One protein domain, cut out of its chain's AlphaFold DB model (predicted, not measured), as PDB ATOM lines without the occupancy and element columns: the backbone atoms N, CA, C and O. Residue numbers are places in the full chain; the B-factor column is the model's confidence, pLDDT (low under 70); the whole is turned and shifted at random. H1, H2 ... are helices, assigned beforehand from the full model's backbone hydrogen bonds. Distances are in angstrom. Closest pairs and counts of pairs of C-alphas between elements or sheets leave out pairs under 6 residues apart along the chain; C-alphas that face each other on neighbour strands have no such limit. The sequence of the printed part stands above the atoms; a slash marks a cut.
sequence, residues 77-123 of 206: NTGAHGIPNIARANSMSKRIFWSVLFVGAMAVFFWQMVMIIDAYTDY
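This is residues 77 to 123 of the 206 residues of an uncharacterized protein of Strongylocentrotus purpuratus (UniProt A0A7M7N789). A lopsided helical hairpin: short helix H1 folds back beside the first part of one long straight helix, H2, whose far part, from residue 106 on, sticks out alone. Residues 77 to 82 lead into H1. The printed part has 47 residues with two named helices, H1 then H2, and no named strand; the class is all helix. It is an extended rod, with a radius of gyration of the C-alphas of 14.8 A and spans of 49 by 22 by 7 A.

H1, residues 83 to 88, and H2, residues 92 to 121, form a helical hairpin over a tight link of 3 residues. They run opposite ways at a shallow tilt of 4 degrees. H1 touches H2 at residues 94 to 102 alone; the closest C-alphas, of Ile 86 and Arg 95, are 5.3 A apart. In both helices every O i to N i+4 pair is within hydrogen-bond range.

H1 begins at C-alpha 83 (143.717, 174.072, 243.795). H2 runs 43.2 A from C-alpha 92 (154.061, 176.428, 233.081) to C-alpha 121 (146.649, 180.806, 275.448).

The C-alphas farthest apart, of Asn 90 and Tyr 123, are 49.0 A apart. The printed part has no cut. Mean pLDDT of the printed part is 84.4; 9 residues are under 70, among them 81 to 84.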
ATOM      1  N   ASN A  77     137.624 168.017 243.311       69.81
ATOM      2  CA  ASN A  77     136.456 168.064 244.203       69.81
ATOM      3  C   ASN A  77     136.737 168.701 245.581       69.81
ATOM      4  O   ASN A  77     136.007 168.482 246.544       69.81
ATOM      5  N   THR A  78     137.819 169.465 245.706       74.44
ATOM      6  CA  THR A  78     138.187 170.147 246.956       74.44
ATOM      7  C   THR A  78     137.478 171.498 247.083       74.44
ATOM      8  O   THR A  78     137.387 172.254 246.116       74.44
ATOM      9  N   GLY A  79     137.033 171.833 248.300       67.06
ATOM     10  CA  GLY A  79     136.485 173.154 248.641       67.06
ATOM     11  C   GLY A  79     137.514 174.294 248.592       67.06
ATOM     12  O   GLY A  79     137.150 175.465 248.642       67.06
ATOM     13  N   ALA A  80     138.806 173.983 248.452       71.06
ATOM     14  CA  ALA A  80     139.834 174.979 248.188       71.06
ATOM     15  C   ALA A  80     139.809 175.373 246.700       71.06
ATOM     16  O   ALA A  80     140.512 174.793 245.870       71.06
ATOM     17  N   HIS A  81     139.018 176.397 246.373       69.88
ATOM     18  CA  HIS A  81     138.797 176.917 245.014       69.88
ATOM     19  C   HIS A  81     140.073 177.330 244.242       69.88
ATOM     20  O   HIS A  81     140.017 177.527 243.030       69.88
ATOM     21  N   GLY A  82     141.232 177.442 244.902       67.56
ATOM     22  CA  GLY A  82     142.521 177.725 244.256       67.56
ATOM     23  C   GLY A  82     143.230 176.499 243.658       67.56
ATOM     24  O   GLY A  82     143.962 176.630 242.677       67.56
ATOM     25  N   ILE A  83     143.001 175.298 244.197       69.50
ATOM     26  CA  ILE A  83     143.717 174.072 243.795       69.50
ATOM     27  C   ILE A  83     143.298 173.581 242.387       69.50
ATOM     28  O   ILE A  83     144.179 173.230 241.593       69.50
ATOM     29  N   PRO A  84     142.010 173.647 241.982       69.06
ATOM     30  CA  PRO A  84     141.599 173.302 240.619       69.06
ATOM     31  C   PRO A  84     142.230 174.195 239.538       69.06
ATOM     32  O   PRO A  84     142.474 173.724 238.425       69.06
ATOM     33  N   ASN A  85     142.548 175.460 239.852       70.75
ATOM     34  CA  ASN A  85     143.205 176.378 238.913       70.75
ATOM     35  C   ASN A  85     144.674 176.012 238.657       70.75
ATOM     36  O   ASN A  85     145.147 176.173 237.530       70.75
ATOM     37  N   ILE A  86     145.373 175.456 239.652       70.88
ATOM     38  CA  ILE A  86     146.729 174.905 239.484       70.88
ATOM     39  C   ILE A  86     146.682 173.689 238.549       70.88
ATOM     40  O   ILE A  86     147.493 173.579 237.629       70.88
ATOM     41  N   ALA A  87     145.694 172.809 238.738       66.38
ATOM     42  CA  ALA A  87     145.534 171.594 237.942       66.38
ATOM     43  C   ALA A  87     145.065 171.864 236.497       66.38
ATOM     44  O   ALA A  87     145.483 171.164 235.574       66.38
ATOM     45  N   ARG A  88     144.228 172.887 236.277       68.25
ATOM     46  CA  ARG A  88     143.691 173.255 234.950       68.25
ATOM     47  C   ARG A  88     144.625 174.168 234.142       68.25
ATOM     48  O   ARG A  88     144.416 174.360 232.945       68.25
ATOM     49  N   ALA A  89     145.655 174.749 234.761       74.94
ATOM     50  CA  ALA A  89     146.598 175.617 234.066       74.94
ATOM     51  C   ALA A  89     147.414 174.831 233.019       74.94
ATOM     52  O   ALA A  89     148.161 173.907 233.345       74.94
ATOM     53  N   ASN A  90     147.276 175.231 231.751       67.19
ATOM     54  CA  ASN A  90     147.902 174.568 230.604       67.19
ATOM     55  C   ASN A  90     149.338 175.068 230.322       67.19
ATOM     56  O   ASN A  90     150.109 174.401 229.645       67.19
ATOM     57  N   SER A  91     149.722 176.238 230.853       80.62
ATOM     58  CA  SER A  91     151.074 176.798 230.702       80.62
ATOM     59  C   SER A  91     151.857 176.785 232.015       80.62
ATOM     60  O   SER A  91     151.312 177.065 233.086       80.62
ATOM     61  N   MET A  92     153.162 176.507 231.923       76.25
ATOM     62  CA  MET A  92     154.061 176.428 233.081       76.25
ATOM     63  C   MET A  92     154.097 177.726 233.894       76.25
ATOM     64  O   MET A  92     154.037 177.678 235.118       76.25
ATOM     65  N   SER A  93     154.084 178.888 233.238       81.31
ATOM     66  CA  SER A  93     154.069 180.188 233.926       81.31
ATOM     67  C   SER A  93     152.807 180.389 234.770       81.31
ATOM     68  O   SER A  93     152.881 180.910 235.878       81.31
ATOM     69  N   LYS A  94     151.644 179.931 234.284       80.31
ATOM     70  CA  LYS A  94     150.383 180.014 235.038       80.31
ATOM     71  C   LYS A  94     150.385 179.049 236.218       80.31
ATOM     72  O   LYS A  94     149.917 179.420 237.286       80.31
ATOM     73  N   ARG A  95     150.943 177.845 236.053       82.25
ATOM     74  CA  ARG A  95     151.106 176.886 237.158       82.25
ATOM     75  C   ARG A  95     151.945 177.477 238.282       82.25
ATOM     76  O   ARG A  95     151.490 177.479 239.415       82.25
ATOM     77  N   ILE A  96     153.102 178.054 237.952       85.50
ATOM     78  CA  ILE A  96     153.984 178.701 238.934       85.50
ATOM     79  C   ILE A  96     153.253 179.842 239.647       85.50
ATOM     80  O   ILE A  96     153.275 179.902 240.870       85.50
ATOM     81  N   PHE A  97     152.550 180.704 238.908       86.44
ATOM     82  CA  PHE A  97     151.773 181.797 239.496       86.44
ATOM     83  C   PHE A  97     150.727 181.301 240.508       86.44
ATOM     84  O   PHE A  97     150.683 181.780 241.641       86.44
ATOM     85  N   TRP A  98     149.923 180.302 240.136       84.81
ATOM     86  CA  TRP A  98     148.915 179.738 241.034       84.81
ATOM     87  C   TRP A  98     149.531 178.988 242.223       84.81
ATOM     88  O   TRP A  98     148.993 179.053 243.326       84.81
ATOM     89  N   SER A  99     150.674 178.328 242.032       85.06
ATOM     90  CA  SER A  99     151.427 177.699 243.120       85.06
ATOM     91  C   SER A  99     151.959 178.726 244.117       85.06
ATOM     92  O   SER A  99     151.809 178.525 245.318       85.06
ATOM     93  N   VAL A 100     152.524 179.844 243.651       89.56
ATOM     94  CA  VAL A 100     153.010 180.923 244.529       89.56
ATOM     95  C   VAL A 100     151.862 181.534 245.326       89.56
ATOM     96  O   VAL A 100     151.998 181.723 246.532       89.56
ATOM     97  N   LEU A 101     150.712 181.781 244.692       89.25
ATOM     98  CA  LEU A 101     149.522 182.273 245.391       89.25
ATOM     99  C   LEU A 101     149.038 181.301 246.468       89.25
ATOM    100  O   LEU A 101     148.714 181.723 247.574       89.25
ATOM    101  N   PHE A 102     149.008 180.004 246.164       87.88
ATOM    102  CA  PHE A 102     148.608 178.985 247.128       87.88
ATOM    103  C   PHE A 102     149.574 178.910 248.313       87.88
ATOM    104  O   PHE A 102     149.139 178.901 249.462       87.88
ATOM    105  N   VAL A 103     150.883 178.919 248.050       91.38
ATOM    106  CA  VAL A 103     151.911 178.919 249.100       91.38
ATOM    107  C   VAL A 103     151.832 180.192 249.943       91.38
ATOM    108  O   VAL A 103     151.895 180.108 251.166       91.38
ATOM    109  N   GLY A 104     151.627 181.355 249.321       94.00
ATOM    110  CA  GLY A 104     151.432 182.620 250.031       94.00
ATOM    111  C   GLY A 104     150.194 182.602 250.926       94.00
ATOM    112  O   GLY A 104     150.273 182.974 252.094       94.00
ATOM    113  N   ALA A 105     149.067 182.095 250.420       90.94
ATOM    114  CA  ALA A 105     147.848 181.934 251.206       90.94
ATOM    115  C   ALA A 105     148.046 180.971 252.386       90.94
ATOM    116  O   ALA A 105     147.610 181.273 253.495       90.94
ATOM    117  N   MET A 106     148.749 179.850 252.184       92.81
ATOM    118  CA  MET A 106     149.089 178.948 253.286       92.81
ATOM    119  C   MET A 106     150.001 179.614 254.318       92.81
ATOM    120  O   MET A 106     149.774 179.450 255.511       92.81
ATOM    121  N   ALA A 107     151.008 180.380 253.892       96.44
ATOM    122  CA  ALA A 107     151.912 181.070 254.810       96.44
ATOM    123  C   ALA A 107     151.156 182.060 255.710       96.44
ATOM    124  O   ALA A 107     151.331 182.041 256.927       96.44
ATOM    125  N   VAL A 108     150.258 182.866 255.130       96.62
ATOM    126  CA  VAL A 108     149.394 183.781 255.894       96.62
ATOM    127  C   VAL A 108     148.444 183.008 256.807       96.62
ATOM    128  O   VAL A 108     148.245 183.404 257.950       96.62
ATOM    129  N   PHE A 109     147.884 181.889 256.347       95.94
ATOM    130  CA  PHE A 109     147.027 181.041 257.176       95.94
ATOM    131  C   PHE A 109     147.759 180.520 258.420       95.94
ATOM    132  O   PHE A 109     147.235 180.641 259.524       95.94
ATOM    133  N   PHE A 110     148.979 179.994 258.266       96.94
ATOM    134  CA  PHE A 110     149.781 179.536 259.402       96.94
ATOM    135  C   PHE A 110     150.165 180.688 260.330       96.94
ATOM    136  O   PHE A 110     150.067 180.536 261.544       96.94
ATOM    137  N   TRP A 111     150.529 181.847 259.776       97.12
ATOM    138  CA  TRP A 111     150.806 183.046 260.566       97.12
ATOM    139  C   TRP A 111     149.607 183.447 261.435       97.12
ATOM    140  O   TRP A 111     149.739 183.623 262.643       97.12
ATOM    141  N   GLN A 112     148.418 183.527 260.832       97.00
ATOM    142  CA  GLN A 112     147.186 183.860 261.548       97.00
ATOM    143  C   GLN A 112     146.810 182.791 262.574       97.00
ATOM    144  O   GLN A 112     146.346 183.130 263.657       97.00
ATOM    145  N   MET A 113     147.019 181.513 262.261       97.50
ATOM    146  CA  MET A 113     146.749 180.418 263.189       97.50
ATOM    147  C   MET A 113     147.611 180.528 264.450       97.50
ATOM    148  O   MET A 113     147.066 180.409 265.542       97.50
ATOM    149  N   VAL A 114     148.909 180.821 264.314       97.38
ATOM    150  CA  VAL A 114     149.792 181.053 265.469       97.38
ATOM    151  C   VAL A 114     149.291 182.232 266.300       97.38
ATOM    152  O   VAL A 114     149.088 182.068 267.495       97.38
ATOM    153  N   MET A 115     148.972 183.372 265.673       96.19
ATOM    154  CA  MET A 115     148.458 184.536 266.409       96.19
ATOM    155  C   MET A 115     147.161 184.238 267.176       96.19
ATOM    156  O   MET A 115     146.971 184.734 268.281       96.19
ATOM    157  N   ILE A 116     146.262 183.430 266.603       96.19
ATOM    158  CA  ILE A 116     145.017 183.021 267.271       96.19
ATOM    159  C   ILE A 116     145.305 182.071 268.437       96.19
ATOM    160  O   ILE A 116     144.654 182.178 269.474       96.19
ATOM    161  N   ILE A 117     146.248 181.139 268.274       96.25
ATOM    162  CA  ILE A 117     146.644 180.221 269.347       96.25
ATOM    163  C   ILE A 117     147.252 181.007 270.505       96.25
ATOM    164  O   ILE A 117     146.816 180.807 271.632       96.25
ATOM    165  N   ASP A 118     148.176 181.926 270.223       94.38
ATOM    166  CA  ASP A 118     148.808 182.767 271.241       94.38
ATOM    167  C   ASP A 118     147.747 183.578 272.001       94.38
ATOM    168  O   ASP A 118     147.647 183.483 273.224       94.38
ATOM    169  N   ALA A 119     146.850 184.255 271.272       91.62
ATOM    170  CA  ALA A 119     145.741 185.005 271.865       91.62
ATOM    171  C   ALA A 119     144.789 184.127 272.700       91.62
ATOM    172  O   ALA A 119     144.226 184.584 273.693       91.62
ATOM    173  N   TYR A 120     144.594 182.862 272.315       92.31
ATOM    174  CA  TYR A 120     143.801 181.909 273.092       92.31
ATOM    175  C   TYR A 120     144.524 181.471 274.372       92.31
ATOM    176  O   TYR A 120     143.899 181.370 275.429       92.31
ATOM    177  N   THR A 121     145.833 181.222 274.297       93.00
ATOM    178  CA  THR A 121     146.649 180.806 275.448       93.00
ATOM    179  C   THR A 121     146.963 181.934 276.423       93.00
ATOM    180  O   THR A 121     147.295 181.651 277.570       93.00
ATOM    181  N   ASP A 122     146.813 183.190 276.010       91.81
ATOM    182  CA  ASP A 122     146.946 184.351 276.894       91.81
ATOM    183  C   ASP A 122     145.771 184.488 277.881       91.81
ATOM    184  O   ASP A 122     145.834 185.298 278.806       91.81
ATOM    185  N   TYR A 123     144.710 183.678 277.724       87.12
ATOM    186  CA  TYR A 123     143.524 183.650 278.590       87.12
ATOM    187  C   TYR A 123     142.967 185.053 278.894       87.12
ATOM    188  O   TYR A 123     142.524 185.328 280.013       87.12
TER     189      TYR A 123